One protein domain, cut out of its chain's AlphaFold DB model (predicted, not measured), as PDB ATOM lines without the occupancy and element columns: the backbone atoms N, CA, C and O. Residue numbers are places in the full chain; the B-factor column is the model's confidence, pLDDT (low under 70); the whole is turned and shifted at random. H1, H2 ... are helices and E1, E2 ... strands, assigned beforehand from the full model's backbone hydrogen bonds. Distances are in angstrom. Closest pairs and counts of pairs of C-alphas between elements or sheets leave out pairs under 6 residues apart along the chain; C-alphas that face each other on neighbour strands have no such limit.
ATOM      1  N   MET A   3     -47.035  -4.960  29.870       54.22
ATOM      2  CA  MET A   3     -45.810  -4.192  29.616       54.22
ATOM      3  C   MET A   3     -44.738  -4.493  30.670       54.22
ATOM      4  O   MET A   3     -44.521  -3.747  31.618       54.22
ATOM      5  N   LYS A   4     -43.983  -5.576  30.473       55.47
ATOM      6  CA  LYS A   4     -42.857  -5.903  31.361       55.47
ATOM      7  C   LYS A   4     -41.711  -4.895  31.183       55.47
ATOM      8  O   LYS A   4     -41.116  -4.812  30.098       55.47
ATOM      9  N   VAL A   5     -41.381  -4.156  32.246       56.06
ATOM     10  CA  VAL A   5     -40.247  -3.217  32.291       56.06
ATOM     11  C   VAL A   5     -39.251  -3.663  33.371       56.06
ATOM     12  O   VAL A   5     -39.405  -3.304  34.531       56.06
ATOM     13  N   PRO A   6     -38.204  -4.434  33.018       53.84
ATOM     14  CA  PRO A   6     -37.254  -4.943  34.005       53.84
ATOM     15  C   PRO A   6     -36.347  -3.830  34.560       53.84
ATOM     16  O   PRO A   6     -35.784  -3.034  33.794       53.84
ATOM     17  N   ILE A   7     -36.130  -3.835  35.880       55.12
ATOM     18  CA  ILE A   7     -35.329  -2.838  36.614       55.12
ATOM     19  C   ILE A   7     -34.042  -3.471  37.131       55.12
ATOM     20  O   ILE A   7     -33.894  -3.854  38.282       55.12
ATOM     21  N   LYS A   8     -33.041  -3.569  36.265       53.00
ATOM     22  CA  LYS A   8     -31.838  -4.346  36.590       53.00
ATOM     23  C   LYS A   8     -30.953  -3.713  37.673       53.00
ATOM     24  O   LYS A   8     -30.075  -4.403  38.180       53.00
ATOM     25  N   ARG A   9     -31.108  -2.418  37.983       52.88
ATOM     26  CA  ARG A   9     -30.217  -1.670  38.890       52.88
ATOM     27  C   ARG A   9     -30.980  -0.668  39.749       52.88
ATOM     28  O   ARG A   9     -31.959  -0.092  39.290       52.88
ATOM     29  N   LYS A  10     -30.455  -0.382  40.946       55.00
ATOM     30  CA  LYS A  10     -30.962   0.642  41.881       55.00
ATOM     31  C   LYS A  10     -31.180   1.999  41.216       55.00
ATOM     32  O   LYS A  10     -32.237   2.598  41.318       55.00
ATOM     33  N   GLU A  11     -30.162   2.447  40.496       58.44
ATOM     34  CA  GLU A  11     -30.116   3.718  39.766       58.44
ATOM     35  C   GLU A  11     -31.098   3.776  38.583       58.44
ATOM     36  O   GLU A  11     -31.337   4.853  38.037       58.44
ATOM     37  N   ASP A  12     -31.705   2.644  38.202       59.50
ATOM     38  CA  ASP A  12     -32.783   2.635  37.219       59.50
ATOM     39  C   ASP A  12     -34.155   2.984  37.839       59.50
ATOM     40  O   ASP A  12     -35.119   3.202  37.105       59.50
ATOM     41  N   PHE A  13     -34.255   3.077  39.169       58.62
ATOM     42  CA  PHE A  13     -35.479   3.394  39.904       58.62
ATOM     43  C   PHE A  13     -35.361   4.753  40.630       58.62
ATOM     44  O   PHE A  13     -34.321   5.021  41.228       58.62
ATOM     45  N   PRO A  14     -36.388   5.629  40.604       57.03
ATOM     46  CA  PRO A  14     -37.646   5.522  39.861       57.03
ATOM     47  C   PRO A  14     -37.550   6.111  38.442       57.03
ATOM     48  O   PRO A  14     -38.354   5.774  37.584       57.03
ATOM     49  N   PHE A  15     -36.573   6.985  38.173       63.47
ATOM     50  CA  PHE A  15     -36.582   7.857  36.992       63.47
ATOM     51  C   PHE A  15     -36.402   7.113  35.666       63.47
ATOM     52  O   PHE A  15     -37.220   7.286  34.776       63.47
ATOM     53  N   ARG A  16     -35.416   6.213  35.531       64.88
ATOM     54  CA  ARG A  16     -35.267   5.442  34.276       64.88
ATOM     55  C   ARG A  16     -36.403   4.447  34.056       64.88
ATOM     56  O   ARG A  16     -36.663   4.083  32.911       64.88
ATOM     57  N   LEU A  17     -37.037   3.956  35.120       62.75
ATOM     58  CA  LEU A  17     -38.260   3.165  35.020       62.75
ATOM     59  C   LEU A  17     -39.377   4.027  34.422       62.75
ATOM     60  O   LEU A  17     -39.998   3.598  33.456       62.75
ATOM     61  N   ILE A  18     -39.581   5.230  34.962       62.25
ATOM     62  CA  ILE A  18     -40.569   6.193  34.465       62.25
ATOM     63  C   ILE A  18     -40.287   6.531  32.999       62.25
ATOM     64  O   ILE A  18     -41.178   6.342  32.182       62.25
ATOM     65  N   ASP A  19     -39.051   6.888  32.639       69.38
ATOM     66  CA  ASP A  19     -38.675   7.219  31.256       69.38
ATOM     67  C   ASP A  19     -38.928   6.042  30.295       69.38
ATOM     68  O   ASP A  19     -39.392   6.219  29.169       69.38
ATOM     69  N   LYS A  20     -38.644   4.806  30.735       66.06
ATOM     70  CA  LYS A  20     -38.920   3.593  29.946       66.06
ATOM     71  C   LYS A  20     -40.413   3.333  29.789       66.06
ATOM     72  O   LYS A  20     -40.812   2.820  28.749       66.06
ATOM     73  N   ILE A  21     -41.212   3.610  30.816       64.12
ATOM     74  CA  ILE A  21     -42.667   3.462  30.757       64.12
ATOM     75  C   ILE A  21     -43.252   4.543  29.844       64.12
ATOM     76  O   ILE A  21     -44.044   4.211  28.972       64.12
ATOM     77  N   GLU A  22     -42.805   5.792  29.981       65.88
ATOM     78  CA  GLU A  22     -43.187   6.928  29.135       65.88
ATOM     79  C   GLU A  22     -42.901   6.646  27.662       65.88
ATOM     80  O   GLU A  22     -43.838   6.573  26.871       65.88
ATOM     81  N   SER A  23     -41.645   6.357  27.310       70.31
ATOM     82  CA  SER A  23     -41.251   6.047  25.928       70.31
ATOM     83  C   SER A  23     -42.062   4.890  25.342       70.31
ATOM     84  O   SER A  23     -42.465   4.927  24.184       70.31
ATOM     85  N   ARG A  24     -42.337   3.857  26.138       65.19
ATOM     86  CA  ARG A  24     -43.031   2.665  25.651       65.19
ATOM     87  C   ARG A  24     -44.544   2.843  25.566       65.19
ATOM     88  O   ARG A  24     -45.175   2.106  24.817       65.19
ATOM     89  N   ILE A  25     -45.111   3.786  26.321       63.56
ATOM     90  CA  ILE A  25     -46.494   4.246  26.176       63.56
ATOM     91  C   ILE A  25     -46.624   5.161  24.949       63.56
ATOM     92  O   ILE A  25     -47.598   5.036  24.211       63.56
ATOM     93  N   GLU A  26     -45.649   6.037  24.698       67.31
ATOM     94  CA  GLU A  26     -45.607   6.903  23.508       67.31
ATOM     95  C   GLU A  26     -45.508   6.106  22.198       67.31
ATOM     96  O   GLU A  26     -46.098   6.500  21.194       67.31
ATOM     97  N   ASP A  27     -44.836   4.952  22.224       68.12
ATOM     98  CA  ASP A  27     -44.700   4.049  21.074       68.12
ATOM     99  C   ASP A  27     -45.952   3.178  20.802       68.12
ATOM    100  O   ASP A  27     -45.956   2.357  19.878       68.12
ATOM    101  N   LEU A  28     -47.026   3.302  21.597       64.38
ATOM    102  CA  LEU A  28     -48.240   2.500  21.414       64.38
ATOM    103  C   LEU A  28     -49.056   2.967  20.205       64.38
ATOM    104  O   LEU A  28     -49.415   4.135  20.066       64.38
ATOM    105  N   THR A  29     -49.436   2.020  19.348       66.19
ATOM    106  CA  THR A  29     -50.377   2.275  18.252       66.19
ATOM    107  C   THR A  29     -51.822   2.380  18.777       66.19
ATOM    108  O   THR A  29     -52.142   1.807  19.821       66.19
ATOM    109  N   PRO A  30     -52.747   3.036  18.048       62.66
ATOM    110  CA  PRO A  30     -54.163   3.122  18.433       62.66
ATOM    111  C   PRO A  30     -54.858   1.764  18.657       62.66
ATOM    112  O   PRO A  30     -55.765   1.658  19.481       62.66
ATOM    113  N   GLU A  31     -54.434   0.713  17.950       59.47
ATOM    114  CA  GLU A  31     -54.926  -0.659  18.152       59.47
ATOM    115  C   GLU A  31     -54.435  -1.246  19.482       59.47
ATOM    116  O   GLU A  31     -55.239  -1.792  20.239       59.47
ATOM    117  N   ASN A  32     -53.162  -1.034  19.830       61.59
ATOM    118  CA  ASN A  32     -52.604  -1.453  21.116       61.59
ATOM    119  C   ASN A  32     -53.242  -0.686  22.284       61.59
ATOM    120  O   ASN A  32     -53.483  -1.265  23.338       61.59
ATOM    121  N   ILE A  33     -53.564   0.599  22.094       58.81
ATOM    122  CA  ILE A  33     -54.265   1.425  23.088       58.81
ATOM    123  C   ILE A  33     -55.637   0.821  23.426       58.81
ATOM    124  O   ILE A  33     -55.979   0.712  24.600       58.81
ATOM    125  N   ASN A  34     -56.399   0.353  22.432       56.31
ATOM    126  CA  ASN A  34     -57.714  -0.259  22.661       56.31
ATOM    127  C   ASN A  34     -57.652  -1.617  23.389       56.31
ATOM    128  O   ASN A  34     -58.556  -1.930  24.165       56.31
ATOM    129  N   GLU A  35     -56.607  -2.422  23.176       54.72
ATOM    130  CA  GLU A  35     -56.360  -3.635  23.975       54.72
ATOM    131  C   GLU A  35     -55.883  -3.308  25.398       54.72
ATOM    132  O   GLU A  35     -56.309  -3.945  26.362       54.72
ATOM    133  N   ILE A  36     -55.029  -2.295  25.552       53.94
ATOM    134  CA  ILE A  36     -54.510  -1.843  26.850       53.94
ATOM    135  C   ILE A  36     -55.623  -1.249  27.718       53.94
ATOM    136  O   ILE A  36     -55.689  -1.552  28.906       53.94
ATOM    137  N   LEU A  37     -56.548  -0.486  27.130       50.78
ATOM    138  CA  LEU A  37     -57.736   0.045  27.808       50.78
ATOM    139  C   LEU A  37     -58.648  -1.050  28.381       50.78
ATOM    140  O   LEU A  37     -59.352  -0.817  29.362       50.78
ATOM    141  N   LYS A  38     -58.655  -2.245  27.778       50.47
ATOM    142  CA  LYS A  38     -59.466  -3.371  28.259       50.47
ATOM    143  C   LYS A  38     -58.822  -4.112  29.427       50.47
ATOM    144  O   LYS A  38     -59.542  -4.514  30.338       50.47
ATOM    145  N   GLU A  39     -57.501  -4.287  29.401       49.81
ATOM    146  CA  GLU A  39     -56.786  -5.182  30.326       49.81
ATOM    147  C   GLU A  39     -55.951  -4.471  31.405       49.81
ATOM    148  O   GLU A  39     -55.609  -5.089  32.409       49.81
ATOM    149  N   GLY A  40     -55.647  -3.180  31.242       51.88
ATOM    150  CA  GLY A  40     -54.738  -2.440  32.122       51.88
ATOM    151  C   GLY A  40     -53.255  -2.615  31.757       51.88
ATOM    152  O   GLY A  40     -52.883  -3.448  30.928       51.88
ATOM    153  N   VAL A  41     -52.393  -1.789  32.359       54.12
ATOM    154  CA  VAL A  41     -50.933  -1.809  32.156       54.12
ATOM    155  C   VAL A  41     -50.268  -2.434  33.372       54.12
ATOM    156  O   VAL A  41     -50.268  -1.820  34.425       54.12
ATOM    157  N   ILE A  42     -49.638  -3.596  33.212       54.72
ATOM    158  CA  ILE A  42     -48.862  -4.247  34.276       54.72
ATOM    159  C   ILE A  42     -47.378  -3.947  34.100       54.72
ATOM    160  O   ILE A  42     -46.814  -4.311  33.066       54.72
ATOM    161  N   VAL A  43     -46.751  -3.367  35.123       57.88
ATOM    162  CA  VAL A  43     -45.305  -3.182  35.246       57.88
ATOM    163  C   VAL A  43     -44.743  -4.165  36.263       57.88
ATOM    164  O   VAL A  43     -45.005  -4.100  37.463       57.88
ATOM    165  N   GLU A  44     -43.935  -5.085  35.747       58.72
ATOM    166  CA  GLU A  44     -43.205  -6.062  36.546       58.72
ATOM    167  C   GLU A  44     -41.903  -5.446  37.065       58.72
ATOM    168  O   GLU A  44     -40.976  -5.181  36.294       58.72
ATOM    169  N   LEU A  45     -41.834  -5.223  38.375       59.81
ATOM    170  CA  LEU A  45     -40.642  -4.739  39.050       59.81
ATOM    171  C   LEU A  45     -39.730  -5.928  39.376       59.81
ATOM    172  O   LEU A  45     -40.002  -6.714  40.284       59.81
ATOM    173  N   ASN A  46     -38.640  -6.058  38.619       59.56
ATOM    174  CA  ASN A  46     -37.604  -7.056  38.875       59.56
ATOM    175  C   ASN A  46     -36.431  -6.382  39.581       59.56
ATOM    176  O   ASN A  46     -35.711  -5.649  38.916       59.56
ATOM    177  N   PHE A  47     -36.263  -6.577  40.888       57.44
ATOM    178  CA  PHE A  47     -35.193  -5.936  41.659       57.44
ATOM    179  C   PHE A  47     -34.022  -6.906  41.836       57.44
ATOM    180  O   PHE A  47     -34.200  -7.999  42.363       57.44
ATOM    181  N   MET A  48     -32.812  -6.503  41.436       55.22
ATOM    182  CA  MET A  48     -31.580  -7.188  41.854       55.22
ATOM    183  C   MET A  48     -31.064  -6.582  43.168       55.22
ATOM    184  O   MET A  48     -31.293  -5.394  43.394       55.22
ATOM    185  N   ASN A  49     -30.377  -7.391  43.993       54.06
ATOM    186  CA  ASN A  49     -29.888  -7.151  45.372       54.06
ATOM    187  C   ASN A  49     -29.642  -5.692  45.827       54.06
ATOM    188  O   ASN A  49     -29.914  -5.365  46.978       54.06
ATOM    189  N   ASP A  50     -29.161  -4.806  44.957       50.72
ATOM    190  CA  ASP A  50     -28.760  -3.439  45.308       50.72
ATOM    191  C   ASP A  50     -29.924  -2.420  45.240       50.72
ATOM    192  O   ASP A  50     -29.817  -1.307  45.756       50.72
ATOM    193  N   ALA A  51     -31.037  -2.767  44.583       52.03
ATOM    194  CA  ALA A  51     -32.174  -1.876  44.311       52.03
ATOM    195  C   ALA A  51     -33.235  -1.837  45.428       52.03
ATOM    196  O   ALA A  51     -34.171  -1.039  45.403       52.03
ATOM    197  N   ILE A  52     -33.062  -2.696  46.426       52.56
ATOM    198  CA  ILE A  52     -34.007  -2.942  47.512       52.56
ATOM    199  C   ILE A  52     -33.985  -1.788  48.541       52.56
ATOM    200  O   ILE A  52     -35.022  -1.425  49.089       52.56
ATOM    201  N   ASP A  53     -32.837  -1.123  48.723       54.75
ATOM    202  CA  ASP A  53     -32.671  -0.002  49.669       54.75
ATOM    203  C   ASP A  53     -33.180   1.360  49.151       54.75
ATOM    204  O   ASP A  53     -33.146   2.341  49.890       54.75
ATOM    205  N   SER A  54     -33.596   1.465  47.882       57.03
ATOM    206  CA  SER A  54     -34.138   2.710  47.290       57.03
ATOM    207  C   SER A  54     -35.661   2.803  47.306       57.03
ATOM    208  O   SER A  54     -36.208   3.820  46.894       57.03
ATOM    209  N   MET A  55     -36.367   1.754  47.730       61.16
ATOM    210  CA  MET A  55     -37.825   1.789  47.833       61.16
ATOM    211  C   MET A  55     -38.249   2.413  49.159       61.16
ATOM    212  O   MET A  55     -38.549   1.722  50.135       61.16
ATOM    213  N   ASP A  56     -38.268   3.737  49.180       63.94
ATOM    214  CA  ASP A  56     -38.927   4.514  50.219       63.94
ATOM    215  C   ASP A  56     -40.261   5.084  49.723       63.94
ATOM    216  O   ASP A  56     -40.654   4.946  48.561       63.94
ATOM    217  N   LYS A  57     -40.990   5.699  50.655       66.75
ATOM    218  CA  LYS A  57     -42.292   6.294  50.379       66.75
ATOM    219  C   LYS A  57     -42.209   7.361  49.283       66.75
ATOM    220  O   LYS A  57     -43.017   7.333  48.367       66.75
ATOM    221  N   GLU A  58     -41.225   8.257  49.357       70.56
ATOM    222  CA  GLU A  58     -41.077   9.369  48.408       70.56
ATOM    223  C   GLU A  58     -40.871   8.863  46.979       70.56
ATOM    224  O   GLU A  58     -41.457   9.379  46.026       70.56
ATOM    225  N   THR A  59     -40.078   7.806  46.834       68.00
ATOM    226  CA  THR A  59     -39.787   7.186  45.545       68.00
ATOM    227  C   THR A  59     -41.030   6.528  44.939       68.00
ATOM    228  O   THR A  59     -41.266   6.626  43.732       68.00
ATOM    229  N   LEU A  60     -41.850   5.889  45.775       69.25
ATOM    230  CA  LEU A  60     -43.109   5.273  45.362       69.25
ATOM    231  C   LEU A  60     -44.182   6.320  45.005       69.25
ATOM    232  O   LEU A  60     -44.846   6.177  43.977       69.25
ATOM    233  N   ASP A  61     -44.291   7.397  45.785       70.31
ATOM    234  CA  ASP A  61     -45.211   8.517  45.530       70.31
ATOM    235  C   ASP A  61     -44.866   9.226  44.207       70.31
ATOM    236  O   ASP A  61     -45.744   9.592  43.413       70.31
ATOM    237  N   LEU A  62     -43.568   9.396  43.927       72.06
ATOM    238  CA  LEU A  62     -43.085   9.988  42.684       72.06
ATOM    239  C   LEU A  62     -43.400   9.108  41.469       72.06
ATOM    240  O   LEU A  62     -43.839   9.624  40.437       72.06
ATOM    241  N   LEU A  63     -43.197   7.794  41.602       69.50
ATOM    242  CA  LEU A  63     -43.553   6.816  40.578       69.50
ATOM    243  C   LEU A  63     -45.048   6.893  40.254       69.50
ATOM    244  O   LEU A  63     -45.404   7.104  39.096       69.50
ATOM    245  N   GLN A  64     -45.914   6.809  41.267       70.31
ATOM    246  CA  GLN A  64     -47.365   6.934  41.101       70.31
ATOM    247  C   GLN A  64     -47.741   8.251  40.406       70.31
ATOM    248  O   GLN A  64     -48.482   8.248  39.423       70.31
ATOM    249  N   SER A  65     -47.233   9.382  40.904       72.31
ATOM    250  CA  SER A  65     -47.597  10.712  40.402       72.31
ATOM    251  C   SER A  65     -47.273  10.877  38.917       72.31
ATOM    252  O   SER A  65     -48.073  11.420  38.152       72.31
ATOM    253  N   ARG A  66     -46.106  10.381  38.493       69.69
ATOM    254  CA  ARG A  66     -45.677  10.423  37.092       69.69
ATOM    255  C   ARG A  66     -46.503   9.497  36.215       69.69
ATOM    256  O   ARG A  66     -46.960   9.912  35.158       69.69
ATOM    257  N   LEU A  67     -46.781   8.287  36.676       67.31
ATOM    258  CA  LEU A  67     -47.607   7.342  35.931       67.31
ATOM    259  C   LEU A  67     -49.024   7.852  35.708       67.31
ATOM    260  O   LEU A  67     -49.521   7.822  34.584       67.31
ATOM    261  N   ASN A  68     -49.644   8.394  36.754       70.12
ATOM    262  CA  ASN A  68     -50.965   9.002  36.653       70.12
ATOM    263  C   ASN A  68     -50.983  10.145  35.634       70.12
ATOM    264  O   ASN A  68     -51.951  10.289  34.887       70.12
ATOM    265  N   TYR A  69     -49.913  10.942  35.565       72.44
ATOM    266  CA  TYR A  69     -49.778  11.996  34.562       72.44
ATOM    267  C   TYR A  69     -49.749  11.432  33.133       72.44
ATOM    268  O   TYR A  69     -50.516  11.884  32.281       72.44
ATOM    269  N   VAL A  70     -48.922  10.417  32.884       65.69
ATOM    270  CA  VAL A  70     -48.745   9.801  31.558       65.69
ATOM    271  C   VAL A  70     -50.029   9.128  31.078       65.69
ATOM    272  O   VAL A  70     -50.465   9.337  29.947       65.69
ATOM    273  N   LEU A  71     -50.683   8.367  31.952       67.19
ATOM    274  CA  LEU A  71     -51.913   7.648  31.621       67.19
ATOM    275  C   LEU A  71     -53.077   8.601  31.366       67.19
ATOM    276  O   LEU A  71     -53.818   8.423  30.401       67.19
ATOM    277  N   LYS A  72     -53.191   9.668  32.169       70.94
ATOM    278  CA  LYS A  72     -54.186  10.722  31.954       70.94
ATOM    279  C   LYS A  72     -53.991  11.418  30.608       70.94
ATOM    280  O   LYS A  72     -54.978  11.709  29.939       70.94
ATOM    281  N   TYR A  73     -52.746  11.670  30.201       70.75
ATOM    282  CA  TYR A  73     -52.446  12.271  28.898       70.75
ATOM    283  C   TYR A  73     -52.900  11.383  27.727       70.75
ATOM    284  O   TYR A  73     -53.348  11.893  26.705       70.75
ATOM    285  N   GLN A  74     -52.854  10.060  27.906       64.88
ATOM    286  CA  GLN A  74     -53.269   9.063  26.911       64.88
ATOM    287  C   GLN A  74     -54.731   8.600  27.067       64.88
ATOM    288  O   GLN A  74     -55.172   7.695  26.362       64.88
ATOM    289  N   ASN A  75     -55.497   9.217  27.977       65.56
ATOM    290  CA  ASN A  75     -56.884   8.863  28.292       65.56
ATOM    291  C   ASN A  75     -57.071   7.380  28.694       65.56
ATOM    292  O   ASN A  75     -58.075   6.755  28.349       65.56
ATOM    293  N   LEU A  76     -56.085   6.820  29.404       61.16
ATOM    294  CA  LEU A  76     -56.076   5.447  29.911       61.16
ATOM    295  C   LEU A  76     -56.548   5.406  31.375       61.16
ATOM    296  O   LEU A  76     -56.120   6.226  32.187       61.16
ATOM    297  N   GLU A  77     -57.393   4.430  31.726       57.72
ATOM    298  CA  GLU A  77     -57.801   4.159  33.114       57.72
ATOM    299  C   GLU A  77     -56.946   3.029  33.707       57.72
ATOM    300  O   GLU A  77     -56.706   2.000  33.069       57.72
ATOM    301  N   LEU A  78     -56.449   3.232  34.926       55.38
ATOM    302  CA  LEU A  78     -55.510   2.324  35.575       55.38
ATOM    303  C   LEU A  78     -56.276   1.310  36.431       55.38
ATOM    304  O   LEU A  78     -56.971   1.700  37.363       55.38
ATOM    305  N   LYS A  79     -56.152   0.015  36.112       54.59
ATOM    306  CA  LYS A  79     -56.783  -1.060  36.897       54.59
ATOM    307  C   LYS A  79     -55.810  -1.723  37.870       54.59
ATOM    308  O   LYS A  79     -56.119  -1.767  39.047       54.59
ATOM    309  N   HIS A  80     -54.624  -2.144  37.421       58.69
ATOM    310  CA  HIS A  80     -53.545  -2.663  38.276       58.69
ATOM    311  C   HIS A  80     -52.202  -2.435  37.587       58.69
ATOM    312  O   HIS A  80     -52.096  -2.712  36.395       58.69
ATOM    313  N   PHE A  81     -51.204  -1.934  38.315       64.38
ATOM    314  CA  PHE A  81     -49.952  -1.458  37.728       64.38
ATOM    315  C   PHE A  81     -48.696  -2.155  38.242       64.38
ATOM    316  O   PHE A  81     -47.735  -2.285  37.492       64.38
ATOM    317  N   LEU A  82     -48.676  -2.614  39.490       66.06
ATOM    318  CA  LEU A  82     -47.461  -3.134  40.110       66.06
ATOM    319  C   LEU A  82     -47.538  -4.647  40.305       66.06
ATOM    320  O   LEU A  82     -48.397  -5.153  41.028       66.06
ATOM    321  N   GLU A  83     -46.597  -5.350  39.680       70.06
ATOM    322  CA  GLU A  83     -46.332  -6.772  39.883       70.06
ATOM    323  C   GLU A  83     -44.895  -6.959  40.363       70.06
ATOM    324  O   GLU A  83     -43.955  -6.430  39.772       70.06
ATOM    325  N   PHE A  84     -44.713  -7.755  41.408       68.56
ATOM    326  CA  PHE A  84     -43.400  -8.230  41.829       68.56
ATOM    327  C   PHE A  84     -43.264  -9.679  41.378       68.56
ATOM    328  O   PHE A  84     -44.079 -10.535  41.741       68.56
ATOM    329  N   ASP A  85     -42.237  -9.967  40.582       66.31
ATOM    330  CA  ASP A  85     -41.978 -11.345  40.180       66.31
ATOM    331  C   ASP A  85     -41.551 -12.197  41.392       66.31
ATOM    332  O   ASP A  85     -41.002 -11.697  42.377       66.31
ATOM    333  N   ILE A  86     -41.803 -13.506  41.323       64.19
ATOM    334  CA  ILE A  86     -41.561 -14.441  42.434       64.19
ATOM    335  C   ILE A  86     -40.082 -14.473  42.859       64.19
ATOM    336  O   ILE A  86     -39.795 -14.560  44.053       64.19
ATOM    337  N   ASN A  87     -39.143 -14.376  41.918       66.12
ATOM    338  CA  ASN A  87     -37.708 -14.369  42.215       66.12
ATOM    339  C   ASN A  87     -37.281 -13.061  42.889       66.12
ATOM    340  O   ASN A  87     -36.381 -13.069  43.728       66.12
ATOM    341  N   SER A  88     -37.927 -11.949  42.531       67.25
ATOM    342  CA  SER A  88     -37.720 -10.654  43.179       67.25
ATOM    343  C   SER A  88     -38.262 -10.657  44.604       67.25
ATOM    344  O   SER A  88     -37.560 -10.222  45.512       67.25
ATOM    345  N   LEU A  89     -39.455 -11.224  44.831       70.38
ATOM    346  CA  LEU A  89     -40.025 -11.374  46.174       70.38
ATOM    347  C   LEU A  89     -39.075 -12.129  47.110       70.38
ATOM    348  O   LEU A  89     -38.830 -11.663  48.215       70.38
ATOM    349  N   GLN A  90     -38.476 -13.238  46.660       70.88
ATOM    350  CA  GLN A  90     -37.536 -14.033  47.469       70.88
ATOM    351  C   GLN A  90     -36.304 -13.253  47.955       70.88
ATOM    352  O   GLN A  90     -35.682 -13.654  48.938       70.88
ATOM    353  N   GLN A  91     -35.941 -12.162  47.281       71.81
ATOM    354  CA  GLN A  91     -34.805 -11.315  47.647       71.81
ATOM    355  C   GLN A  91     -35.201 -10.177  48.597       71.81
ATOM    356  O   GLN A  91     -34.329  -9.559  49.208       71.81
ATOM    357  N   LEU A  92     -36.499  -9.884  48.743       74.94
ATOM    358  CA  LEU A  92     -36.967  -8.811  49.613       74.94
ATOM    359  C   LEU A  92     -36.818  -9.199  51.085       74.94
ATOM    360  O   LEU A  92     -37.076 -10.328  51.493       74.94
ATOM    361  N   SER A  93     -36.465  -8.226  51.923       82.12
ATOM    362  CA  SER A  93     -36.621  -8.398  53.367       82.12
ATOM    363  C   SER A  93     -38.051  -8.034  53.798       82.12
ATOM    364  O   SER A  93     -38.677  -7.169  53.172       82.12
ATOM    365  N   PRO A  94     -38.560  -8.593  54.915       88.06
ATOM    366  CA  PRO A  94     -39.853  -8.204  55.485       88.06
ATOM    367  C   PRO A  94     -39.999  -6.693  55.709       88.06
ATOM    368  O   PRO A  94     -41.094  -6.149  55.603       88.06
ATOM    369  N   LYS A  95     -38.891  -5.993  55.988       84.06
ATOM    370  CA  LYS A  95     -38.872  -4.536  56.157       84.06
ATOM    371  C   LYS A  95     -39.308  -3.806  54.884       84.06
ATOM    372  O   LYS A  95     -40.126  -2.901  54.987       84.06
ATOM    373  N   ILE A  96     -38.804  -4.201  53.711       79.50
ATOM    374  CA  ILE A  96     -39.188  -3.565  52.439       79.50
ATOM    375  C   ILE A  96     -40.642  -3.867  52.108       79.50
ATOM    376  O   ILE A  96     -41.386  -2.955  51.759       79.50
ATOM    377  N   VAL A  97     -41.072  -5.120  52.273       86.44
ATOM    378  CA  VAL A  97     -42.469  -5.498  52.015       86.44
ATOM    379  C   VAL A  97     -43.421  -4.678  52.886       86.44
ATOM    380  O   VAL A  97     -44.416  -4.156  52.389       86.44
ATOM    381  N   LYS A  98     -43.083  -4.466  54.163       89.25
ATOM    382  CA  LYS A  98     -43.858  -3.580  55.039       89.25
ATOM    383  C   LYS A  98     -43.853  -2.127  54.566       89.25
ATOM    384  O   LYS A  98     -44.915  -1.522  54.572       89.25
ATOM    385  N   SER A  99     -42.722  -1.581  54.111       82.25
ATOM    386  CA  SER A  99     -42.678  -0.224  53.540       82.25
ATOM    387  C   SER A  99     -43.598  -0.067  52.323       82.25
ATOM    388  O   SER A  99     -44.283   0.945  52.209       82.25
ATOM    389  N   VAL A 100     -43.650  -1.075  51.441       83.00
ATOM    390  CA  VAL A 100     -44.570  -1.109  50.288       83.00
ATOM    391  C   VAL A 100     -46.019  -1.105  50.764       83.00
ATOM    392  O   VAL A 100     -46.804  -0.248  50.368       83.00
ATOM    393  N   LEU A 101     -46.357  -2.035  51.657       89.31
ATOM    394  CA  LEU A 101     -47.714  -2.208  52.173       89.31
ATOM    395  C   LEU A 101     -48.171  -1.050  53.072       89.31
ATOM    396  O   LEU A 101     -49.368  -0.850  53.256       89.31
ATOM    397  N   GLN A 102     -47.246  -0.274  53.638       88.81
ATOM    398  CA  GLN A 102     -47.560   0.888  54.466       88.81
ATOM    399  C   GLN A 102     -48.144   2.048  53.654       88.81
ATOM    400  O   GLN A 102     -48.847   2.877  54.229       88.81
ATOM    401  N   ASN A 103     -47.859   2.128  52.351       82.69
ATOM    402  CA  ASN A 103     -48.331   3.213  51.500       82.69
ATOM    403  C   ASN A 103     -49.669   2.836  50.822       82.69
ATOM    404  O   ASN A 103     -49.660   1.978  49.938       82.69
ATOM    405  N   PRO A 104     -50.807   3.458  51.194       86.06
ATOM    406  CA  PRO A 104     -52.114   3.127  50.621       86.06
ATOM    407  C   PRO A 104     -52.156   3.303  49.108       86.06
ATOM    408  O   PRO A 104     -52.667   2.441  48.404       86.06
ATOM    409  N   ASP A 105     -51.535   4.368  48.610       78.31
ATOM    410  CA  ASP A 105     -51.468   4.671  47.188       78.31
ATOM    411  C   ASP A 105     -50.781   3.560  46.388       78.31
ATOM    412  O   ASP A 105     -51.203   3.218  45.288       78.31
ATOM    413  N   VAL A 106     -49.744   2.945  46.957       77.75
ATOM    414  CA  VAL A 106     -49.032   1.824  46.331       77.75
ATOM    415  C   VAL A 106     -49.862   0.554  46.398       77.75
ATOM    416  O   VAL A 106     -49.895  -0.200  45.429       77.75
ATOM    417  N   VAL A 107     -50.545   0.323  47.521       85.69
ATOM    418  CA  VAL A 107     -51.426  -0.832  47.716       85.69
ATOM    419  C   VAL A 107     -52.569  -0.846  46.698       85.69
ATOM    420  O   VAL A 107     -52.867  -1.904  46.147       85.69
ATOM    421  N   GLU A 108     -53.144   0.314  46.382       83.25
ATOM    422  CA  GLU A 108     -54.175   0.448  45.342       83.25
ATOM    423  C   GLU A 108     -53.657   0.079  43.942       83.25
ATOM    424  O   GLU A 108     -54.389  -0.484  43.132       83.25
ATOM    425  N   LEU A 109     -52.375   0.332  43.662       76.19
ATOM    426  CA  LEU A 109     -51.753   0.016  42.375       76.19
ATOM    427  C   LEU A 109     -51.341  -1.453  42.226       76.19
ATOM    428  O   LEU A 109     -51.036  -1.880  41.108       76.19
ATOM    429  N   LEU A 110     -51.279  -2.223  43.313       81.12
ATOM    430  CA  LEU A 110     -50.939  -3.641  43.243       81.12
ATOM    431  C   LEU A 110     -52.050  -4.418  42.533       81.12
ATOM    432  O   LEU A 110     -53.248  -4.171  42.726       81.12
ATOM    433  N   SER A 111     -51.649  -5.407  41.735       82.69
ATOM    434  CA  SER A 111     -52.595  -6.444  41.333       82.69
ATOM    435  C   SER A 111     -53.065  -7.238  42.551       82.69
ATOM    436  O   SER A 111     -52.359  -7.342  43.560       82.69
ATOM    437  N   ASP A 112     -54.247  -7.842  42.445       87.88
ATOM    438  CA  ASP A 112     -54.785  -8.693  43.508       87.88
ATOM    439  C   ASP A 112     -53.831  -9.844  43.853       87.88
ATOM    440  O   ASP A 112     -53.611 -10.144  45.026       87.88
ATOM    441  N   ASP A 113     -53.225 -10.472  42.847       86.31
ATOM    442  CA  ASP A 113     -52.296 -11.585  43.046       86.31
ATOM    443  C   ASP A 113     -50.984 -11.135  43.683       86.31
ATOM    444  O   ASP A 113     -50.432 -11.841  44.534       86.31
ATOM    445  N   CYS A 114     -50.486  -9.956  43.314       86.69
ATOM    446  CA  CYS A 114     -49.298  -9.396  43.930       86.69
ATOM    447  C   CYS A 114     -49.550  -9.015  45.389       86.69
ATOM    448  O   CYS A 114     -48.758  -9.387  46.261       86.69
ATOM    449  N   LEU A 115     -50.680  -8.357  45.674       92.25
ATOM    450  CA  LEU A 115     -51.079  -8.038  47.040       92.25
ATOM    451  C   LEU A 115     -51.154  -9.315  47.876       92.25
ATOM    452  O   LEU A 115     -50.477  -9.402  48.897       92.25
ATOM    453  N   LYS A 116     -51.874 -10.347  47.414       93.69
ATOM    454  CA  LYS A 116     -51.970 -11.637  48.120       93.69
ATOM    455  C   LYS A 116     -50.592 -12.223  48.441       93.69
ATOM    456  O   LYS A 116     -50.361 -12.605  49.585       93.69
ATOM    457  N   LYS A 117     -49.666 -12.244  47.471       91.94
ATOM    458  CA  LYS A 117     -48.292 -12.748  47.663       91.94
ATOM    459  C   LYS A 117     -47.512 -11.947  48.706       91.94
ATOM    460  O   LYS A 117     -46.825 -12.545  49.532       91.94
ATOM    461  N   LEU A 118     -47.615 -10.615  48.677       92.38
ATOM    462  CA  LEU A 118     -46.961  -9.741  49.653       92.38
ATOM    463  C   LEU A 118     -47.541  -9.950  51.056       92.38
ATOM    464  O   LEU A 118     -46.782 -10.064  52.012       92.38
ATOM    465  N   LEU A 119     -48.866 -10.071  51.191       95.75
ATOM    466  CA  LEU A 119     -49.525 -10.325  52.478       95.75
ATOM    467  C   LEU A 119     -49.088 -11.651  53.111       95.75
ATOM    468  O   LEU A 119     -48.940 -11.739  54.327       95.75
ATOM    469  N   THR A 120     -48.836 -12.672  52.291       95.00
ATOM    470  CA  THR A 120     -48.373 -13.990  52.740       95.00
ATOM    471  C   THR A 120     -46.850 -14.132  52.769       95.00
ATOM    472  O   THR A 120     -46.348 -15.245  52.879       95.00
ATOM    473  N   PHE A 121     -46.097 -13.036  52.644       93.31
ATOM    474  CA  PHE A 121     -44.643 -13.084  52.489       93.31
ATOM    475  C   PHE A 121     -43.914 -13.648  53.718       93.31
ATOM    476  O   PHE A 121     -42.990 -14.450  53.599       93.31
ATOM    477  N   SER A 122     -44.318 -13.219  54.913       94.88
ATOM    478  CA  SER A 122     -43.780 -13.697  56.187       94.88
ATOM    479  C   SER A 122     -44.791 -13.486  57.313       94.88
ATOM    480  O   SER A 122     -45.725 -12.694  57.171       94.88
ATOM    481  N   GLU A 123     -44.585 -14.148  58.455       96.00
ATOM    482  CA  GLU A 123     -45.426 -13.946  59.649       96.00
ATOM    483  C   GLU A 123     -45.443 -12.476  60.089       96.00
ATOM    484  O   GLU A 123     -46.500 -11.903  60.342       96.00
ATOM    485  N   GLU A 124     -44.270 -11.838  60.097       96.50
ATOM    486  CA  GLU A 124     -44.100 -10.432  60.473       96.50
ATOM    487  C   GLU A 124     -44.860  -9.478  59.536       96.50
ATOM    488  O   GLU A 124     -45.417  -8.472  59.978       96.50
ATOM    489  N   VAL A 125     -44.895  -9.782  58.234       96.06
ATOM    490  CA  VAL A 125     -45.662  -8.996  57.258       96.06
ATOM    491  C   VAL A 125     -47.161  -9.200  57.456       96.06
ATOM    492  O   VAL A 125     -47.906  -8.223  57.465       96.06
ATOM    493  N   ALA A 126     -47.606 -10.439  57.667       97.31
ATOM    494  CA  ALA A 126     -49.014 -10.746  57.896       97.31
ATOM    495  C   ALA A 126     -49.542 -10.105  59.194       97.31
ATOM    496  O   ALA A 126     -50.653  -9.579  59.232       97.31
ATOM    497  N   GLU A 127     -48.733 -10.102  60.261       97.19
ATOM    498  CA  GLU A 127     -48.990  -9.363  61.505       97.19
ATOM    499  C   GLU A 127     -49.163  -7.872  61.279       97.19
ATOM    500  O   GLU A 127     -50.146  -7.294  61.743       97.19
ATOM    501  N   PHE A 128     -48.232  -7.266  60.546       97.12
ATOM    502  CA  PHE A 128     -48.313  -5.858  60.196       97.12
ATOM    503  C   PHE A 128     -49.572  -5.552  59.380       97.12
ATOM    504  O   PHE A 128     -50.270  -4.582  59.675       97.12
ATOM    505  N   ALA A 129     -49.875  -6.381  58.380       96.50
ATOM    506  CA  ALA A 129     -50.925  -6.112  57.412       96.50
ATOM    507  C   ALA A 129     -52.333  -6.101  58.018       96.50
ATOM    508  O   ALA A 129     -53.115  -5.210  57.701       96.50
ATOM    509  N   ILE A 130     -52.639  -7.027  58.935       95.75
ATOM    510  CA  ILE A 130     -53.940  -7.079  59.632       95.75
ATOM    511  C   ILE A 130     -54.194  -5.801  60.454       95.75
ATOM    512  O   ILE A 130     -55.337  -5.417  60.679       95.75
ATOM    513  N   GLN A 131     -53.136  -5.107  60.883       95.81
ATOM    514  CA  GLN A 131     -53.249  -3.856  61.639       95.81
ATOM    515  C   GLN A 131     -53.474  -2.628  60.742       95.81
ATOM    516  O   GLN A 131     -53.785  -1.551  61.254       95.81
ATOM    517  N   GLN A 132     -53.304  -2.755  59.421       96.44
ATOM    518  CA  GLN A 132     -53.432  -1.638  58.489       96.44
ATOM    519  C   GLN A 132     -54.844  -1.561  57.904       96.44
ATOM    520  O   GLN A 132     -55.271  -2.421  57.133       96.44
ATOM    521  N   LYS A 133     -55.553  -0.472  58.213       96.31
ATOM    522  CA  LYS A 133     -56.936  -0.267  57.767       96.31
ATOM    523  C   LYS A 133     -57.082  -0.283  56.240       96.31
ATOM    524  O   LYS A 133     -57.971  -0.959  55.734       96.31
ATOM    525  N   HIS A 134     -56.207   0.420  55.516       95.50
ATOM    526  CA  HIS A 134     -56.283   0.530  54.053       95.50
ATOM    527  C   HIS A 134     -56.041  -0.809  53.349       95.50
ATOM    528  O   HIS A 134     -56.668  -1.088  52.335       95.50
ATOM    529  N   ILE A 135     -55.193  -1.675  53.913       96.56
ATOM    530  CA  ILE A 135     -54.988  -3.033  53.388       96.56
ATOM    531  C   ILE A 135     -56.264  -3.853  53.551       96.56
ATOM    532  O   ILE A 135     -56.668  -4.539  52.619       96.56
ATOM    533  N   GLY A 136     -56.911  -3.770  54.716       95.38
ATOM    534  CA  GLY A 136     -58.186  -4.437  54.957       95.38
ATOM    535  C   GLY A 136     -59.294  -3.962  54.017       95.38
ATOM    536  O   GLY A 136     -60.013  -4.780  53.448       95.38
ATOM    537  N   GLU A 137     -59.396  -2.648  53.807       94.69
ATOM    538  CA  GLU A 137     -60.330  -2.045  52.850       94.69
ATOM    539  C   GLU A 137     -60.063  -2.541  51.420       94.69
ATOM    540  O   GLU A 137     -60.998  -2.990  50.758       94.69
ATOM    541  N   ARG A 138     -58.797  -2.553  50.975       93.19
ATOM    542  CA  ARG A 138     -58.406  -3.049  49.647       93.19
ATOM    543  C   ARG A 138     -58.651  -4.546  49.481       93.19
ATOM    544  O   ARG A 138     -59.136  -4.974  48.436       93.19
ATOM    545  N   LEU A 139     -58.335  -5.347  50.496       94.06
ATOM    546  CA  LEU A 139     -58.523  -6.796  50.476       94.06
ATOM    547  C   LEU A 139     -60.009  -7.159  50.409       94.06
ATOM    548  O   LEU A 139     -60.372  -8.075  49.686       94.06
ATOM    549  N   ASN A 140     -60.882  -6.409  51.084       93.75
ATOM    550  CA  ASN A 140     -62.330  -6.635  51.039       93.75
ATOM    551  C   ASN A 140     -62.974  -6.308  49.686       93.75
ATOM    552  O   ASN A 140     -64.118  -6.689  49.451       93.75
ATOM    553  N   GLN A 141     -62.254  -5.614  48.805       90.50
ATOM    554  CA  GLN A 141     -62.657  -5.402  47.415       90.50
ATOM    555  C   GLN A 141     -62.192  -6.545  46.500       90.50
ATOM    556  O   GLN A 141     -62.670  -6.654  45.371       90.50
ATOM    557  N   ILE A 142     -61.274  -7.397  46.974       86.06
ATOM    558  CA  ILE A 142     -60.814  -8.583  46.251       86.06
ATOM    559  C   ILE A 142     -61.856  -9.681  46.403       86.06
ATOM    560  O   ILE A 142     -62.260 -10.001  47.515       86.06
TER     561      ILE A 142
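AT A GLANCE: This is residues 3 to 142 of the 323 residues of the protein "Dehydrogenase" of Legionella jamestowniensis (UniProt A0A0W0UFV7). A cluster of five short helices, H5 to H9, makes one end of the domain, and the long helix H3, with H1 side by side with it, reaches from H6 in that cluster toward the other end, where H2 lies away from the other helices. Between the two ends, close to the mean of the C-alphas, sits a very small parallel sheet of two strands, E1 and E2, with H7 of the cluster and the short H4 near it. The printed part has 140 residues with nine named helices and two named strands, in the order H1, H2, E1, H3, E2, H4, H5, H6, H7, H8, H9, and its class is mostly helix. The whole is compact, with a radius of gyration of the C-alphas of 14.9 A, and its C-alphas span 45 by 34 by 24 A.

IN THESE COORDINATES: Residues 3 to 14 hold no named element. H1 is residues 15 to 26, 16.3 A long from C-alpha 15 at (-36.582, 7.857, 36.992). H2 is residues 30 to 39, 14.7 A long. E1 is residues 43 to 45, 6.2 A long. H3, the longest helix, is residues 57 to 73 and runs 24.5 A from C-alpha 57 at (-42.292, 6.294, 50.379) to C-alpha 73. E2 is residues 82 to 84, 6.7 A long. H4, four residues, is 86 to 89. H5 is residues 94 to 102, 12.0 A long, and H6 is residues 104 to 109. H7 is residues 112 to 119, 10.5 A long, and H8 is residues 123 to 130, 10.9 A long. H9 is residues 133 to 139 and ends with C-alpha 139 at (-58.523, -6.796, 50.476).

HOW THE PARTS SIT: E1 and E2 are parallel neighbours at 37 degrees; the C-alphas of Glu 44 and Glu 83 face each other at 4.6 A. N 45 and O 83 are within hydrogen-bond range at 2.8 A, and N 83 and O 43 at 3.0 A. E1, H3 and E2 form a strand-helix-strand unit, two parallel neighbour strands with a helix between them along the chain, and its crossover is right-handed. Residues 63 to 70 of H3 touch H1 at a shallow tilt of 14 degrees, the same way; the closest C-alphas are those of Glu 22 and Val 70, 6.7 A apart. Residues 60 to 64 of H3 touch H6 at a steep tilt of 47 degrees, with the C-alphas of Leu 60 and Val 106 closest at 6.9 A. H2 touches no helix. The closest C-alphas of E2 and H7 are those of Glu 83 and Cys 114, 5.7 A apart. H4 and H7 are close but not clearly touching, with the C-alphas of Leu 89 and Leu 118 closest at 7.9 A. H5 and H8 touch at a shallow tilt of 9 degrees, the same way, with the C-alphas of Lys 98 and Val 125 closest at 6.1 A. H6 and H9 touch at a shallow tilt of 14 degrees, the same way, with the C-alphas of Pro 104 and His 134 closest at 6.0 A. H7 and H8 touch only at the corner, with the C-alphas of Leu 119 and Ala 126 closest at 5.5 A. Every O i to N i+4 pair is within hydrogen-bond range in H1, H3, H5, H7, H8 and H9; the count is 5 of 6 in H2 and 1 of 2 in H6, and H4 is too short for such a pair.

THE WHOLE: The C-alphas of Pro 30 and Glu 123, 45.5 A apart, are the two farthest apart. The printed part has no cut. The link from E1 to H3, 11 residues, is long. The mean pLDDT of the printed part is 72.0; 75 residues are under 70, among them residues 3 to 22 and 24 to 57. The mean pLDDT is 56 in H2 and 97 in H8.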